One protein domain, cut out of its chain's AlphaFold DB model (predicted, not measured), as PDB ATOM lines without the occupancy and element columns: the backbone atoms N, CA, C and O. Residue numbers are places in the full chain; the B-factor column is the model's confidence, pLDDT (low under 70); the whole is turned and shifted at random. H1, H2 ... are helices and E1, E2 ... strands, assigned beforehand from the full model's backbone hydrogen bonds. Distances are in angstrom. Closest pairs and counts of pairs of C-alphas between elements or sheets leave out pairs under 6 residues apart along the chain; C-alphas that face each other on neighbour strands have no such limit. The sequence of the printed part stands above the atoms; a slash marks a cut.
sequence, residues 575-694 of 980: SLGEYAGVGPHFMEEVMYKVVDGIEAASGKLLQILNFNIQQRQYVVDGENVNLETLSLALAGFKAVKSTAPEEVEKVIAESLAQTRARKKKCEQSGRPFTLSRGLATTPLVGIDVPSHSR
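Overview. This is residues 575 to 694 of the 980 residues of an uncharacterized protein of Phytophthora sojae (strain P6497) (UniProt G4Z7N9). A small four-stranded sheet has H2 packed over one face and H1 packed on its E2 side, and the long helix H3 crosses both H1 and H2 on the side away from the sheet. H2 is the piece in the middle, between the sheet and H3, while the sheet is a wall with two very short strands, E1 and E4. The printed part has 120 residues, with three named helices and four named strands along the chain in the order E1, H1, E2, E3, H2, H3, E4; the class is mixed, helices and strands. The sheet's order is E2, E3, E1, E4, all antiparallel. The whole is compact, with a radius of gyration of the C-alphas of 13.7 A and spans of 40 by 29 by 24 A.

Along the chain. The longest strand of the sheet is E2, residues 606 to 613, 19.4 A from first to last C-alpha, and it bends by 53 degrees at residue 610. E3 is residues 617 to 622, 17.2 A long. E1 is residues 575 to 577, 6.2 A long, beginning at C-alpha 575 at (41.072, 32.805, -39.795). E4 is residues 681 to 683, 6.7 A long, ending at C-alpha 683 at (36.355, 36.299, -41.288). H2 is residues 624 to 636, 18.2 A long, and H1 is residues 588 to 602, 21.1 A long. H3, the longest helix, is residues 645 to 668, 34.6 A from C-alpha 645 at (33.307, 9.895, -36.091) to C-alpha 668.

Arrangement. E2 and E4 are the edge strands of the sheet, and from edge to edge the strands' lines turn by 73 degrees. E2 and E3 form a hairpin, antiparallel at 163 degrees, with N 607 and O 621 2.8 A apart and N 619 and O 610 3.0 A apart, both within hydrogen-bond range. E3 and E1 are antiparallel at 147 degrees, with N 576 and O 618 within hydrogen-bond range at 2.8 A. E1 and E4 are antiparallel at 148 degrees, with N 575 and O 682 within hydrogen-bond range at 2.9 A. H1 and H2 with the sheet make two layers, helices on one face of a sheet. H2 is on the sheet at a height over the sheet of 8.7 A, over E3 and E1; on the local plane it stands at 5 degrees to E1 and runs along the strands. H1 is on the sheet too, and its closest C-alphas to E2 are those of Glu 599 and Leu 606, 5.2 A apart. H1 and H2 touch, with the C-alphas of Ile 598 and Asn 626 closest at 6.5 A, at a steep tilt of 47 degrees, opposite ways. H3 is not on the sheet. H2 and H3 touch, with the C-alphas of Thr 629 and Leu 656 closest at 5.3 A, at a steep tilt of 49 degrees, opposite ways. H3 touches H1 with its residues 648 to 656 alone; the closest C-alphas, of Ile 598 and Ile 652, are 6.1 A apart, and the two run the same way at a steep tilt of 50 degrees. E2 and H3 are apart, and so are E3 and H3. Two split strand-helix-strand units, in which two strands that run the same way have another strand between them in the sheet, are E1, H1, E2 around E3 and E3, H2, H3, E4 around E1; both crossovers are right-handed. In H1, H2 and H3 every O i to N i+4 pair is within hydrogen-bond range.

Size, cuts and confidence. The two C-alphas farthest apart, those of Pro 584 and Gly 670, are 40.4 A apart. The printed part has no cut. The link from H3 to E4, residues 669 to 680, is long, and its C-alphas lie 9 to 24 A from the mean of the C-alphas. The mean pLDDT of the printed part is 80.8; residues 575 to 583, 612 to 616 and 685 to 692 are under 70, and E1 has a mean of 43.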
ATOM      1  N   SER A 575      40.006  33.056 -40.761       41.59
ATOM      2  CA  SER A 575      41.072  32.805 -39.795       41.59
ATOM      3  C   SER A 575      40.509  32.050 -38.592       41.59
ATOM      4  O   SER A 575      39.577  32.515 -37.926       41.59
ATOM      5  N   LEU A 576      41.081  30.882 -38.312       42.59
ATOM      6  CA  LEU A 576      40.875  30.155 -37.068       42.59
ATOM      7  C   LEU A 576      41.813  30.723 -36.004       42.59
ATOM      8  O   LEU A 576      43.011  30.856 -36.245       42.59
ATOM      9  N   GLY A 577      41.268  31.048 -34.832       43.47
ATOM     10  CA  GLY A 577      42.005  31.660 -33.729       43.47
ATOM     11  C   GLY A 577      41.538  31.138 -32.375       43.47
ATOM     12  O   GLY A 577      40.342  30.992 -32.140       43.47
ATOM     13  N   GLU A 578      42.499  30.866 -31.489       47.50
ATOM     14  CA  GLU A 578      42.278  30.315 -30.141       47.50
ATOM     15  C   GLU A 578      41.458  29.012 -30.139       47.50
ATOM     16  O   GLU A 578      40.443  28.877 -29.462       47.50
ATOM     17  N   TYR A 579      41.963  28.004 -30.857       50.81
ATOM     18  CA  TYR A 579      41.433  26.632 -30.909       50.81
ATOM     19  C   TYR A 579      41.076  26.039 -29.525       50.81
ATOM     20  O   TYR A 579      40.058  25.366 -29.359       50.81
ATOM     21  N   ALA A 580      41.862  26.376 -28.492       51.09
ATOM     22  CA  ALA A 580      41.613  26.019 -27.092       51.09
ATOM     23  C   ALA A 580      40.250  26.506 -26.537       51.09
ATOM     24  O   ALA A 580      39.755  25.950 -25.556       51.09
ATOM     25  N   GLY A 581      39.628  27.514 -27.158       55.34
ATOM     26  CA  GLY A 581      38.300  28.040 -26.825       55.34
ATOM     27  C   GLY A 581      37.121  27.161 -27.269       55.34
ATOM     28  O   GLY A 581      35.999  27.384 -26.794       55.34
ATOM     29  N   VAL A 582      37.369  26.159 -28.129       68.50
ATOM     30  CA  VAL A 582      36.416  25.082 -28.456       68.50
ATOM     31  C   VAL A 582      36.354  24.088 -27.294       68.50
ATOM     32  O   VAL A 582      35.291  23.888 -26.710       68.50
ATOM     33  N   GLY A 583      37.505  23.539 -26.886       69.44
ATOM     34  CA  GLY A 583      37.644  22.746 -25.662       69.44
ATOM     35  C   GLY A 583      38.862  21.808 -25.664       69.44
ATOM     36  O   GLY A 583      39.383  21.477 -26.726       69.44
ATOM     37  N   PRO A 584      39.300  21.306 -24.490       70.56
ATOM     38  CA  PRO A 584      40.540  20.530 -24.327       70.56
ATOM     39  C   PRO A 584      40.502  19.103 -24.908       70.56
ATOM     40  O   PRO A 584      41.455  18.347 -24.737       70.56
ATOM     41  N   HIS A 585      39.407  18.713 -25.563       72.88
ATOM     42  CA  HIS A 585      39.256  17.429 -26.260       72.88
ATOM     43  C   HIS A 585      39.252  17.589 -27.788       72.88
ATOM     44  O   HIS A 585      39.341  16.599 -28.511       72.88
ATOM     45  N   PHE A 586      39.156  18.827 -28.281       77.69
ATOM     46  CA  PHE A 586      39.219  19.145 -29.698       77.69
ATOM     47  C   PHE A 586      40.694  19.337 -30.073       77.69
ATOM     48  O   PHE A 586      41.375  20.189 -29.508       77.69
ATOM     49  N   MET A 587      41.201  18.501 -30.980       80.81
ATOM     50  CA  MET A 587      42.606  18.462 -31.417       80.81
ATOM     51  C   MET A 587      42.666  18.662 -32.929       80.81
ATOM     52  O   MET A 587      41.702  18.335 -33.611       80.81
ATOM     53  N   GLU A 588      43.758  19.209 -33.453       78.69
ATOM     54  CA  GLU A 588      44.015  19.463 -34.887       78.69
ATOM     55  C   GLU A 588      43.502  18.369 -35.855       78.69
ATOM     56  O   GLU A 588      42.821  18.686 -36.828       78.69
ATOM     57  N   GLU A 589      43.713  17.082 -35.552       82.44
ATOM     58  CA  GLU A 589      43.188  15.958 -36.355       82.44
ATOM     59  C   GLU A 589      41.660  15.951 -36.528       82.44
ATOM     60  O   GLU A 589      41.139  15.414 -37.506       82.44
ATOM     61  N   VAL A 590      40.929  16.482 -35.547       85.12
ATOM     62  CA  VAL A 590      39.465  16.572 -35.555       85.12
ATOM     63  C   VAL A 590      39.018  17.739 -36.433       85.12
ATOM     64  O   VAL A 590      38.040  17.597 -37.153       85.12
ATOM     65  N   MET A 591      39.758  18.854 -36.460       86.06
ATOM     66  CA  MET A 591      39.502  19.949 -37.404       86.06
ATOM     67  C   MET A 591      39.719  19.512 -38.851       86.06
ATOM     68  O   MET A 591      38.886  19.866 -39.678       86.06
ATOM     69  N   TYR A 592      40.761  18.726 -39.155       86.81
ATOM     70  CA  TYR A 592      40.933  18.159 -40.501       86.81
ATOM     71  C   TYR A 592      39.689  17.348 -40.903       86.81
ATOM     72  O   TYR A 592      39.006  17.708 -41.857       86.81
ATOM     73  N   LYS A 593      39.269  16.386 -40.066       88.62
ATOM     74  CA  LYS A 593      38.040  15.591 -40.274       88.62
ATOM     75  C   LYS A 593      36.765  16.443 -40.393       88.62
ATOM     76  O   LYS A 593      35.852  16.068 -41.123       88.62
ATOM     77  N   VAL A 594      36.682  17.578 -39.692       90.56
ATOM     78  CA  VAL A 594      35.545  18.510 -39.779       90.56
ATOM     79  C   VAL A 594      35.556  19.301 -41.086       90.56
ATOM     80  O   VAL A 594      34.501  19.453 -41.693       90.56
ATOM     81  N   VAL A 595      36.715  19.773 -41.548       90.62
ATOM     82  CA  VAL A 595      36.847  20.463 -42.840       90.62
ATOM     83  C   VAL A 595      36.532  19.505 -43.990       90.62
ATOM     84  O   VAL A 595      35.613  19.778 -44.767       90.62
ATOM     85  N   ASP A 596      37.192  18.345 -44.021       89.56
ATOM     86  CA  ASP A 596      36.997  17.301 -45.034       89.56
ATOM     87  C   ASP A 596      35.534  16.819 -45.064       89.56
ATOM     88  O   ASP A 596      34.927  16.663 -46.126       89.56
ATOM     89  N   GLY A 597      34.926  16.630 -43.886       91.94
ATOM     90  CA  GLY A 597      33.535  16.202 -43.749       91.94
ATOM     91  C   GLY A 597      32.513  17.263 -44.173       91.94
ATOM     92  O   GLY A 597      31.484  16.911 -44.754       91.94
ATOM     93  N   ILE A 598      32.775  18.558 -43.947       94.25
ATOM     94  CA  ILE A 598      31.919  19.645 -44.457       94.25
ATOM     95  C   ILE A 598      32.021  19.728 -45.982       94.25
ATOM     96  O   ILE A 598      30.991  19.869 -46.646       94.25
ATOM     97  N   GLU A 599      33.218  19.606 -46.559       91.88
ATOM     98  CA  GLU A 599      33.390  19.529 -48.012       91.88
ATOM     99  C   GLU A 599      32.607  18.340 -48.601       91.88
ATOM    100  O   GLU A 599      31.750  18.533 -49.471       91.88
ATOM    101  N   ALA A 600      32.797  17.135 -48.059       91.75
ATOM    102  CA  ALA A 600      32.108  15.927 -48.514       91.75
ATOM    103  C   ALA A 600      30.571  16.019 -48.389       91.75
ATOM    104  O   ALA A 600      29.851  15.653 -49.319       91.75
ATOM    105  N   ALA A 601      30.047  16.550 -47.277       91.25
ATOM    106  CA  ALA A 601      28.603  16.699 -47.049       91.25
ATOM    107  C   ALA A 601      27.962  17.870 -47.828       91.25
ATOM    108  O   ALA A 601      26.736  17.917 -48.024       91.25
ATOM    109  N   SER A 602      28.765  18.845 -48.261       91.62
ATOM    110  CA  SER A 602      28.299  20.003 -49.030       91.62
ATOM    111  C   SER A 602      28.375  19.803 -50.543       91.62
ATOM    112  O   SER A 602      27.529  20.360 -51.247       91.62
ATOM    113  N   GLY A 603      29.350  19.023 -51.031       88.44
ATOM    114  CA  GLY A 603      29.712  18.953 -52.450       88.44
ATOM    115  C   GLY A 603      30.354  20.251 -52.961       88.44
ATOM    116  O   GLY A 603      30.202  20.595 -54.134       88.44
ATOM    117  N   LYS A 604      30.985  21.019 -52.065       88.00
ATOM    118  CA  LYS A 604      31.521  22.366 -52.302       88.00
ATOM    119  C   LYS A 604      32.856  22.548 -51.590       88.00
ATOM    120  O   LYS A 604      33.075  21.926 -50.557       88.00
ATOM    121  N   LEU A 605      33.700  23.433 -52.125       84.44
ATOM    122  CA  LEU A 605      35.031  23.708 -51.585       84.44
ATOM    123  C   LEU A 605      34.980  24.063 -50.090       84.44
ATOM    124  O   LEU A 605      34.231  24.963 -49.689       84.44
ATOM    125  N   LEU A 606      35.804  23.385 -49.296       86.88
ATOM    126  CA  LEU A 606      36.320  23.885 -48.024       86.88
ATOM    127  C   LEU A 606      37.721  23.306 -47.798       86.88
ATOM    128  O   LEU A 606      37.872  22.097 -47.661       86.88
ATOM    129  N   GLN A 607      38.743  24.157 -47.751       81.94
ATOM    130  CA  GLN A 607      40.143  23.739 -47.688       81.94
ATOM    131  C   GLN A 607      40.937  24.605 -46.704       81.94
ATOM    132  O   GLN A 607      40.786  25.826 -46.671       81.94
ATOM    133  N   ILE A 608      41.818  23.987 -45.910       80.44
ATOM    134  CA  ILE A 608      42.798  24.725 -45.101       80.44
ATOM    135  C   ILE A 608      43.951  25.157 -46.011       80.44
ATOM    136  O   ILE A 608      44.584  24.321 -46.656       80.44
ATOM    137  N   LEU A 609      44.197  26.465 -46.067       73.62
ATOM    138  CA  LEU A 609      45.213  27.089 -46.913       73.62
ATOM    139  C   LEU A 609      46.528  27.313 -46.170       73.62
ATOM    140  O   LEU A 609      47.589  26.987 -46.692       73.62
ATOM    141  N   ASN A 610      46.472  27.873 -44.957       71.75
ATOM    142  CA  ASN A 610      47.658  28.261 -44.195       71.75
ATOM    143  C   ASN A 610      47.654  27.595 -42.812       71.75
ATOM    144  O   ASN A 610      46.626  27.530 -42.132       71.75
ATOM    145  N   PHE A 611      48.827  27.116 -42.399       72.25
ATOM    146  CA  PHE A 611      49.052  26.294 -41.207       72.25
ATOM    147  C   PHE A 611      50.038  27.012 -40.268       72.25
ATOM    148  O   PHE A 611      51.128  26.512 -40.007       72.25
ATOM    149  N   ASN A 612      49.706  28.239 -39.855       66.94
ATOM    150  CA  ASN A 612      50.669  29.204 -39.305       66.94
ATOM    151  C   ASN A 612      51.220  28.797 -37.934       66.94
ATOM    152  O   ASN A 612      52.427  28.862 -37.713       66.94
ATOM    153  N   ILE A 613      50.337  28.405 -37.005       68.81
ATOM    154  CA  ILE A 613      50.715  28.036 -35.635       68.81
ATOM    155  C   ILE A 613      49.883  26.835 -35.186       68.81
ATOM    156  O   ILE A 613      48.662  26.930 -35.022       68.81
ATOM    157  N   GLN A 614      50.555  25.710 -34.935       68.81
ATOM    158  CA  GLN A 614      49.917  24.446 -34.570       68.81
ATOM    159  C   GLN A 614      48.996  24.593 -33.342       68.81
ATOM    160  O   GLN A 614      49.360  25.225 -32.347       68.81
ATOM    161  N   GLN A 615      47.794  24.009 -33.411       68.94
ATOM    162  CA  GLN A 615      46.729  24.106 -32.395       68.94
ATOM    163  C   GLN A 615      46.305  25.555 -32.044       68.94
ATOM    164  O   GLN A 615      45.739  25.781 -30.971       68.94
ATOM    165  N   ARG A 616      46.594  26.567 -32.883       67.62
ATOM    166  CA  ARG A 616      46.303  27.981 -32.562       67.62
ATOM    167  C   ARG A 616      45.790  28.830 -33.717       67.62
ATOM    168  O   ARG A 616      44.834  29.569 -33.494       67.62
ATOM    169  N   GLN A 617      46.435  28.762 -34.881       70.25
ATOM    170  CA  GLN A 617      46.196  29.667 -36.004       70.25
ATOM    171  C   GLN A 617      46.303  28.926 -37.337       70.25
ATOM    172  O   GLN A 617      47.372  28.438 -37.705       70.25
ATOM    173  N   TYR A 618      45.187  28.907 -38.060       74.50
ATOM    174  CA  TYR A 618      45.053  28.355 -39.407       74.50
ATOM    175  C   TYR A 618      44.194  29.311 -40.247       74.50
ATOM    176  O   TYR A 618      43.452  30.129 -39.693       74.50
ATOM    177  N   VAL A 619      44.255  29.201 -41.571       79.62
ATOM    178  CA  VAL A 619      43.377  29.937 -42.496       79.62
ATOM    179  C   VAL A 619      42.640  28.932 -43.373       79.62
ATOM    180  O   VAL A 619      43.270  28.038 -43.932       79.62
ATOM    181  N   VAL A 620      41.316  29.065 -43.471       82.19
ATOM    182  CA  VAL A 620      40.437  28.156 -44.225       82.19
ATOM    183  C   VAL A 620      39.657  28.942 -45.275       82.19
ATOM    184  O   VAL A 620      39.145  30.014 -44.973       82.19
ATOM    185  N   ASP A 621      39.545  28.406 -46.483       82.44
ATOM    186  CA  ASP A 621      38.873  29.017 -47.636       82.44
ATOM    187  C   ASP A 621      37.823  28.066 -48.234       82.44
ATOM    188  O   ASP A 621      37.870  26.857 -47.997       82.44
ATOM    189  N   GLY A 622      36.831  28.593 -48.955       82.12
ATOM    190  CA  GLY A 622      35.696  27.813 -49.456       82.12
ATOM    191  C   GLY A 622      34.437  28.632 -49.740       82.12
ATOM    192  O   GLY A 622      34.407  29.845 -49.561       82.12
ATOM    193  N   GLU A 623      33.339  27.975 -50.144       85.56
ATOM    194  CA  GLU A 623      32.058  28.694 -50.288       85.56
ATOM    195  C   GLU A 623      31.629  29.262 -48.920       85.56
ATOM    196  O   GLU A 623      31.695  28.556 -47.911       85.56
ATOM    197  N   ASN A 624      31.090  30.489 -48.872       87.44
ATOM    198  CA  ASN A 624      30.575  31.109 -47.638       87.44
ATOM    199  C   ASN A 624      29.638  30.183 -46.828       87.44
ATOM    200  O   ASN A 624      29.585  30.267 -45.603       87.44
ATOM    201  N   VAL A 625      28.897  29.283 -47.490       90.00
ATOM    202  CA  VAL A 625      28.069  28.251 -46.835       90.00
ATOM    203  C   VAL A 625      28.913  27.282 -46.009       90.00
ATOM    204  O   VAL A 625      28.515  26.910 -44.909       90.00
ATOM    205  N   ASN A 626      30.075  26.874 -46.496       92.56
ATOM    206  CA  ASN A 626      30.948  25.944 -45.796       92.56
ATOM    207  C   ASN A 626      31.752  26.648 -44.699       92.56
ATOM    208  O   ASN A 626      31.877  26.103 -43.607       92.56
ATOM    209  N   LEU A 627      32.200  27.884 -44.937       89.81
ATOM    210  CA  LEU A 627      32.896  28.706 -43.939       89.81
ATOM    211  C   LEU A 627      31.991  29.049 -42.739       89.81
ATOM    212  O   LEU A 627      32.395  28.898 -41.585       89.81
ATOM    213  N   GLU A 628      30.730  29.421 -42.982       92.06
ATOM    214  CA  GLU A 628      29.734  29.583 -41.913       92.06
ATOM    215  C   GLU A 628      29.406  28.236 -41.239       92.06
ATOM    216  O   GLU A 628      29.296  28.176 -40.016       92.06
ATOM    217  N   THR A 629      29.317  27.137 -41.999       94.06
ATOM    218  CA  THR A 629      29.086  25.793 -41.432       94.06
ATOM    219  C   THR A 629      30.224  25.356 -40.510       94.06
ATOM    220  O   THR A 629      29.948  24.813 -39.445       94.06
ATOM    221  N   LEU A 630      31.481  25.647 -40.854       92.88
ATOM    222  CA  LEU A 630      32.642  25.427 -39.990       92.88
ATOM    223  C   LEU A 630      32.546  26.279 -38.714       92.88
ATOM    224  O   LEU A 630      32.761  25.774 -37.613       92.88
ATOM    225  N   SER A 631      32.147  27.547 -38.848       91.56
ATOM    226  CA  SER A 631      31.901  28.463 -37.724       91.56
ATOM    227  C   SER A 631      30.851  27.922 -36.738       91.56
ATOM    228  O   SER A 631      31.051  27.985 -35.522       91.56
ATOM    229  N   LEU A 632      29.763  27.328 -37.247       92.19
ATOM    230  CA  LEU A 632      28.725  26.679 -36.438       92.19
ATOM    231  C   LEU A 632      29.177  25.328 -35.858       92.19
ATOM    232  O   LEU A 632      28.947  25.078 -34.675       92.19
ATOM    233  N   ALA A 633      29.874  24.491 -36.631       91.31
ATOM    234  CA  ALA A 633      30.363  23.189 -36.173       91.31
ATOM    235  C   ALA A 633      31.336  23.337 -34.992       91.31
ATOM    236  O   ALA A 633      31.188  22.664 -33.971       91.31
ATOM    237  N   LEU A 634      32.271  24.290 -35.075       89.44
ATOM    238  CA  LEU A 634      33.202  24.620 -33.990       89.44
ATOM    239  C   LEU A 634      32.487  25.150 -32.736       89.44
ATOM    240  O   LEU A 634      32.942  24.899 -31.621       89.44
ATOM    241  N   ALA A 635      31.343  25.828 -32.884       88.56
ATOM    242  CA  ALA A 635      30.488  26.175 -31.750       88.56
ATOM    243  C   ALA A 635      29.751  24.945 -31.174       88.56
ATOM    244  O   ALA A 635      29.608  24.841 -29.955       88.56
ATOM    245  N   GLY A 636      29.351  23.986 -32.015       86.31
ATOM    246  CA  GLY A 636      28.756  22.705 -31.607       86.31
ATOM    247  C   GLY A 636      29.690  21.849 -30.742       86.31
ATOM    248  O   GLY A 636      29.291  21.386 -29.672       86.31
ATOM    249  N   PHE A 637      30.969  21.730 -31.121       86.25
ATOM    250  CA  PHE A 637      31.984  20.999 -30.340       86.25
ATOM    251  C   PHE A 637      32.280  21.598 -28.953       86.25
ATOM    252  O   PHE A 637      32.876  20.929 -28.112       86.25
ATOM    253  N   LYS A 638      31.808  22.815 -28.646       81.25
ATOM    254  CA  LYS A 638      31.847  23.354 -27.276       81.25
ATOM    255  C   LYS A 638      30.799  22.724 -26.350       81.25
ATOM    256  O   LYS A 638      31.006  22.664 -25.137       81.25
ATOM    257  N   ALA A 639      29.676  22.260 -26.900       78.44
ATOM    258  CA  ALA A 639      28.654  21.514 -26.164       78.44
ATOM    259  C   ALA A 639      28.940  20.000 -26.161       78.44
ATOM    260  O   ALA A 639      28.675  19.312 -25.173       78.44
ATOM    261  N   VAL A 640      29.505  19.492 -27.258       79.56
ATOM    262  CA  VAL A 640      29.751  18.067 -27.500       79.56
ATOM    263  C   VAL A 640      31.163  17.667 -27.061       79.56
ATOM    264  O   VAL A 640      32.151  18.012 -27.697       79.56
ATOM    265  N   LYS A 641      31.271  16.880 -25.983       74.75
ATOM    266  CA  LYS A 641      32.565  16.418 -25.429       74.75
ATOM    267  C   LYS A 641      33.162  15.180 -26.120       74.75
ATOM    268  O   LYS A 641      34.189  14.683 -25.665       74.75
ATOM    269  N   SER A 642      32.516  14.661 -27.163       79.69
ATOM    270  CA  SER A 642      32.971  13.492 -27.924       79.69
ATOM    271  C   SER A 642      33.531  13.915 -29.280       79.69
ATOM    272  O   SER A 642      32.978  14.791 -29.936       79.69
ATOM    273  N   THR A 643      34.603  13.257 -29.711       81.88
ATOM    274  CA  THR A 643      35.226  13.425 -31.034       81.88
ATOM    275  C   THR A 643      35.192  12.127 -31.852       81.88
ATOM    276  O   THR A 643      35.966  11.948 -32.791       81.88
ATOM    277  N   ALA A 644      34.285  11.207 -31.496       86.00
ATOM    278  CA  ALA A 644      34.011   9.993 -32.263       86.00
ATOM    279  C   ALA A 644      33.411  10.328 -33.650       86.00
ATOM    280  O   ALA A 644      32.627  11.279 -33.733       86.00
ATOM    281  N   PRO A 645      33.711   9.557 -34.720       86.38
ATOM    282  CA  PRO A 645      33.307   9.895 -36.091       86.38
ATOM    283  C   PRO A 645      31.806  10.154 -36.271       86.38
ATOM    284  O   PRO A 645      31.436  11.182 -36.826       86.38
ATOM    285  N   GLU A 646      30.949   9.295 -35.713       87.81
ATOM    286  CA  GLU A 646      29.481   9.412 -35.788       87.81
ATOM    287  C   GLU A 646      28.962  10.759 -35.250       87.81
ATOM    288  O   GLU A 646      28.056  11.374 -35.812       87.81
ATOM    289  N   GLU A 647      29.561  11.250 -34.164       87.38
ATOM    290  CA  GLU A 647      29.174  12.512 -33.536       87.38
ATOM    291  C   GLU A 647      29.781  13.717 -34.286       87.38
ATOM    292  O   GLU A 647      29.153  14.773 -34.361       87.38
ATOM    293  N   VAL A 648      30.953  13.550 -34.917       88.19
ATOM    294  CA  VAL A 648      31.534  14.548 -35.833       88.19
ATOM    295  C   VAL A 648      30.650  14.728 -37.072       88.19
ATOM    296  O   VAL A 648      30.272  15.856 -37.389       88.19
ATOM    297  N   GLU A 649      30.253  13.637 -37.731       91.56
ATOM    298  CA  GLU A 649      29.339  13.648 -38.883       91.56
ATOM    299  C   GLU A 649      27.988  14.293 -38.537       91.56
ATOM    300  O   GLU A 649      27.473  15.121 -39.293       91.56
ATOM    301  N   LYS A 650      27.446  13.985 -37.354       91.88
ATOM    302  CA  LYS A 650      26.217  14.591 -36.829       91.88
ATOM    303  C   LYS A 650      26.341  16.105 -36.623       91.88
ATOM    304  O   LYS A 650      25.491  16.845 -37.120       91.88
ATOM    305  N   VAL A 651      27.398  16.586 -35.960       92.31
ATOM    306  CA  VAL A 651      27.632  18.034 -35.765       92.31
ATOM    307  C   VAL A 651      27.774  18.759 -37.109       92.31
ATOM    308  O   VAL A 651      27.243  19.862 -37.271       92.31
ATOM    309  N   ILE A 652      28.421  18.136 -38.099       93.69
ATOM    310  CA  ILE A 652      28.535  18.662 -39.469       93.69
ATOM    311  C   ILE A 652      27.159  18.746 -40.144       93.69
ATOM    312  O   ILE A 652      26.804  19.800 -40.673       93.69
ATOM    313  N   ALA A 653      26.362  17.676 -40.098       93.31
ATOM    314  CA  ALA A 653      25.038  17.626 -40.719       93.31
ATOM    315  C   ALA A 653      24.059  18.646 -40.106       93.31
ATOM    316  O   ALA A 653      23.375  19.368 -40.840       93.31
ATOM    317  N   GLU A 654      24.026  18.758 -38.773       94.19
ATOM    318  CA  GLU A 654      23.214  19.746 -38.052       94.19
ATOM    319  C   GLU A 654      23.639  21.185 -38.389       94.19
ATOM    320  O   GLU A 654      22.787  22.038 -38.657       94.19
ATOM    321  N   SER A 655      24.948  21.456 -38.436       94.94
ATOM    322  CA  SER A 655      25.492  22.778 -38.776       94.94
ATOM    323  C   SER A 655      25.191  23.163 -40.227       94.94
ATOM    324  O   SER A 655      24.722  24.268 -40.497       94.94
ATOM    325  N   LEU A 656      25.371  22.235 -41.172       94.00
ATOM    326  CA  LEU A 656      25.121  22.467 -42.596       94.00
ATOM    327  C   LEU A 656      23.631  22.712 -42.882       94.00
ATOM    328  O   LEU A 656      23.284  23.543 -43.728       94.00
ATOM    329  N   ALA A 657      22.734  22.036 -42.157       93.88
ATOM    330  CA  ALA A 657      21.297  22.294 -42.215       93.88
ATOM    331  C   ALA A 657      20.945  23.705 -41.704       93.88
ATOM    332  O   ALA A 657      20.191  24.426 -42.368       93.88
ATOM    333  N   GLN A 658      21.532  24.132 -40.580       93.56
ATOM    334  CA  GLN A 658      21.363  25.485 -40.036       93.56
ATOM    335  C   GLN A 658      21.861  26.560 -41.013       93.56
ATOM    336  O   GLN A 658      21.130  27.512 -41.305       93.56
ATOM    337  N   THR A 659      23.045  26.386 -41.609       92.88
ATOM    338  CA  THR A 659      23.582  27.339 -42.592       92.88
ATOM    339  C   THR A 659      22.718  27.426 -43.846       92.88
ATOM    340  O   THR A 659      22.395  28.525 -44.305       92.88
ATOM    341  N   ARG A 660      22.276  26.284 -44.393       93.12
ATOM    342  CA  ARG A 660      21.376  26.241 -45.560       93.12
ATOM    343  C   ARG A 660      20.030  26.920 -45.263       93.12
ATOM    344  O   ARG A 660      19.474  27.569 -46.151       93.12
ATOM    345  N   ALA A 661      19.529  26.851 -44.026       92.44
ATOM    346  CA  ALA A 661      18.355  27.612 -43.591       92.44
ATOM    347  C   ALA A 661      18.638  29.125 -43.460       92.44
ATOM    348  O   ALA A 661      17.823  29.935 -43.912       92.44
ATOM    349  N   ARG A 662      19.801  29.528 -42.916       92.38
ATOM    350  CA  ARG A 662      20.232  30.940 -42.851       92.38
ATOM    351  C   ARG A 662      20.348  31.552 -44.252       92.38
ATOM    352  O   ARG A 662      19.790  32.625 -44.473       92.38
ATOM    353  N   LYS A 663      20.991  30.862 -45.203       90.94
ATOM    354  CA  LYS A 663      21.141  31.305 -46.604       90.94
ATOM    355  C   LYS A 663      19.783  31.541 -47.276       90.94
ATOM    356  O   LYS A 663      19.528  32.661 -47.711       90.94
ATOM    357  N   LYS A 664      18.856  30.575 -47.199       91.31
ATOM    358  CA  LYS A 664      17.474  30.736 -47.700       91.31
ATOM    359  C   LYS A 664      16.737  31.929 -47.085       91.31
ATOM    360  O   LYS A 664      16.015  32.631 -47.787       91.31
ATOM    361  N   LYS A 665      16.924  32.195 -45.788       91.00
ATOM    362  CA  LYS A 665      16.310  33.349 -45.109       91.00
ATOM    363  C   LYS A 665      16.917  34.685 -45.562       91.00
ATOM    364  O   LYS A 665      16.183  35.661 -45.696       91.00
ATOM    365  N   CYS A 666      18.227  34.737 -45.812       88.44
ATOM    366  CA  CYS A 666      18.892  35.903 -46.403       88.44
ATOM    367  C   CYS A 666      18.345  36.188 -47.811       88.44
ATOM    368  O   CYS A 666      17.849  37.292 -48.042       88.44
ATOM    369  N   GLU A 667      18.326  35.171 -48.679       88.81
ATOM    370  CA  GLU A 667      17.784  35.210 -50.048       88.81
ATOM    371  C   GLU A 667      16.330  35.719 -50.071       88.81
ATOM    372  O   GLU A 667      16.029  36.707 -50.737       88.81
ATOM    373  N   GLN A 668      15.442  35.135 -49.253       88.75
ATOM    374  CA  GLN A 668      14.038  35.560 -49.109       88.75
ATOM    375  C   GLN A 668      13.866  37.000 -48.597       88.75
ATOM    376  O   GLN A 668      12.820  37.607 -48.815       88.75
ATOM    377  N   SER A 669      14.868  37.549 -47.905       86.75
ATOM    378  CA  SER A 669      14.854  38.918 -47.373       86.75
ATOM    379  C   SER A 669      15.547  39.952 -48.272       86.75
ATOM    380  O   SER A 669      15.624  41.120 -47.890       86.75
ATOM    381  N   GLY A 670      16.085  39.539 -49.428       85.69
ATOM    382  CA  GLY A 670      16.869  40.402 -50.319       85.69
ATOM    383  C   GLY A 670      18.192  40.890 -49.714       85.69
ATOM    384  O   GLY A 670      18.701  41.932 -50.123       85.69
ATOM    385  N   ARG A 671      18.744  40.184 -48.715       83.44
ATOM    386  CA  ARG A 671      19.992  40.565 -48.027       83.44
ATOM    387  C   ARG A 671      21.153  39.658 -48.447       83.44
ATOM    388  O   ARG A 671      20.950  38.445 -48.523       83.44
ATOM    389  N   PRO A 672      22.370  40.197 -48.651       82.50
ATOM    390  CA  PRO A 672      23.539  39.384 -48.974       82.50
ATOM    391  C   PRO A 672      23.875  38.419 -47.829       82.50
ATOM    392  O   PRO A 672      23.717  38.741 -46.648       82.50
ATOM    393  N   PHE A 673      24.350  37.224 -48.182       85.44
ATOM    394  CA  PHE A 673      24.794  36.223 -47.217       85.44
ATOM    395  C   PHE A 673      26.254  36.485 -46.824       85.44
ATOM    396  O   PHE A 673      27.186  36.055 -47.503       85.44
ATOM    397  N   THR A 674      26.441  37.230 -45.734       83.69
ATOM    398  CA  THR A 674      27.756  37.608 -45.199       83.69
ATOM    399  C   THR A 674      28.180  36.722 -44.028       83.69
ATOM    400  O   THR A 674      27.358  36.327 -43.195       83.69
ATOM    401  N   LEU A 675      29.479  36.424 -43.951       84.75
ATOM    402  CA  LEU A 675      30.082  35.711 -42.825       84.75
ATOM    403  C   LEU A 675      30.088  36.581 -41.560       84.75
ATOM    404  O   LEU A 675      30.169  37.808 -41.626       84.75
ATOM    405  N   SER A 676      30.030  35.934 -40.397       82.56
ATOM    406  CA  SER A 676      30.114  36.588 -39.085       82.56
ATOM    407  C   SER A 676      31.170  35.928 -38.199       82.56
ATOM    408  O   SER A 676      31.411  34.726 -38.301       82.56
ATOM    409  N   ARG A 677      31.795  36.714 -37.311       82.81
ATOM    410  CA  ARG A 677      32.752  36.198 -36.320       82.81
ATOM    411  C   ARG A 677      32.053  35.199 -35.391       82.81
ATOM    412  O   ARG A 677      31.070  35.558 -34.746       82.81
ATOM    413  N   GLY A 678      32.559  33.971 -35.346       83.00
ATOM    414  CA  GLY A 678      32.051  32.897 -34.496       83.00
ATOM    415  C   GLY A 678      32.887  32.708 -33.232       83.00
ATOM    416  O   GLY A 678      33.550  33.633 -32.760       83.00
ATOM    417  N   LEU A 679      32.841  31.496 -32.671       82.81
ATOM    418  CA  LEU A 679      33.508  31.153 -31.409       82.81
ATOM    419  C   LEU A 679      35.042  31.176 -31.516       82.81
ATOM    420  O   LEU A 679      35.702  31.752 -30.656       82.81
ATOM    421  N   ALA A 680      35.583  30.528 -32.550       81.38
ATOM    422  CA  ALA A 680      37.021  30.356 -32.798       81.38
ATOM    423  C   ALA A 680      37.402  30.789 -34.231       81.38
ATOM    424  O   ALA A 680      38.415  30.369 -34.782       81.38
ATOM    425  N   THR A 681      36.543  31.596 -34.858       83.31
ATOM    426  CA  THR A 681      36.507  31.881 -36.299       83.31
ATOM    427  C   THR A 681      36.338  33.378 -36.538       83.31
ATOM    428  O   THR A 681      35.376  33.987 -36.070       83.31
ATOM    429  N   THR A 682      37.258  33.988 -37.284       82.31
ATOM    430  CA  THR A 682      37.232  35.416 -37.637       82.31
ATOM    431  C   THR A 682      37.350  35.568 -39.157       82.31
ATOM    432  O   THR A 682      38.406  35.252 -39.703       82.31
ATOM    433  N   PRO A 683      36.288  36.020 -39.855       80.00
ATOM    434  CA  PRO A 683      36.355  36.299 -41.288       80.00
ATOM    435  C   PRO A 683      37.395  37.377 -41.585       80.00
ATOM    436  O   PRO A 683      37.436  38.401 -40.896       80.00
ATOM    437  N   LEU A 684      38.218  37.144 -42.600       70.88
ATOM    438  CA  LEU A 684      39.131  38.142 -43.142       70.88
ATOM    439  C   LEU A 684      38.380  38.990 -44.187       70.88
ATOM    440  O   LEU A 684      37.447  38.511 -44.828       70.88
ATOM    441  N   VAL A 685      38.718  40.278 -44.300       63.69
ATOM    442  CA  VAL A 685      37.904  41.285 -45.011       63.69
ATOM    443  C   VAL A 685      38.736  42.001 -46.075       63.69
ATOM    444  O   VAL A 685      39.859  42.405 -45.785       63.69
ATOM    445  N   GLY A 686      38.173  42.172 -47.280       57.50
ATOM    446  CA  GLY A 686      38.842  42.771 -48.450       57.50
ATOM    447  C   GLY A 686      39.528  41.753 -49.371       57.50
ATOM    448  O   GLY A 686      40.534  42.070 -49.999       57.50
ATOM    449  N   ILE A 687      39.046  40.511 -49.374       59.97
ATOM    450  CA  ILE A 687      39.754  39.320 -49.841       59.97
ATOM    451  C   ILE A 687      38.678  38.544 -50.674       59.97
ATOM    452  O   ILE A 687      37.744  38.031 -50.070       59.97
ATOM    453  N   ASP A 688      38.747  38.522 -52.030       56.94
ATOM    454  CA  ASP A 688      37.815  37.918 -53.036       56.94
ATOM    455  C   ASP A 688      38.378  36.987 -54.219       56.94
ATOM    456  O   ASP A 688      37.578  36.504 -55.021       56.94
ATOM    457  N   VAL A 689      39.680  36.601 -54.329       56.94
ATOM    458  CA  VAL A 689      40.346  35.642 -55.307       56.94
ATOM    459  C   VAL A 689      41.264  34.505 -54.675       56.94
ATOM    460  O   VAL A 689      42.239  34.833 -54.005       56.94
ATOM    461  N   PRO A 690      41.085  33.167 -54.892       60.22
ATOM    462  CA  PRO A 690      41.520  32.063 -53.976       60.22
ATOM    463  C   PRO A 690      42.972  31.552 -54.033       60.22
ATOM    464  O   PRO A 690      43.251  30.418 -54.421       60.22
ATOM    465  N   SER A 691      43.906  32.369 -53.543       59.28
ATOM    466  CA  SER A 691      45.315  32.002 -53.317       59.28
ATOM    467  C   SER A 691      45.494  30.695 -52.522       59.28
ATOM    468  O   SER A 691      44.895  30.521 -51.471       59.28
ATOM    469  N   HIS A 692      46.377  29.804 -52.987       67.56
ATOM    470  CA  HIS A 692      46.708  28.480 -52.412       67.56
ATOM    471  C   HIS A 692      45.602  27.410 -52.502       67.56
ATOM    472  O   HIS A 692      45.840  26.252 -52.155       67.56
ATOM    473  N   SER A 693      44.416  27.755 -53.006       71.25
ATOM    474  CA  SER A 693      43.334  26.798 -53.237       71.25
ATOM    475  C   SER A 693      43.558  25.985 -54.512       71.25
ATOM    476  O   SER A 693      44.100  26.477 -55.505       71.25
ATOM    477  N   ARG A 694      43.041  24.750 -54.528       76.69
ATOM    478  CA  ARG A 694      43.022  23.902 -55.732       76.69
ATOM    479  C   ARG A 694      42.231  24.502 -56.907       76.69
ATOM    480  O   ARG A 694      42.428  24.075 -58.039       76.69
TER     481      ARG A 694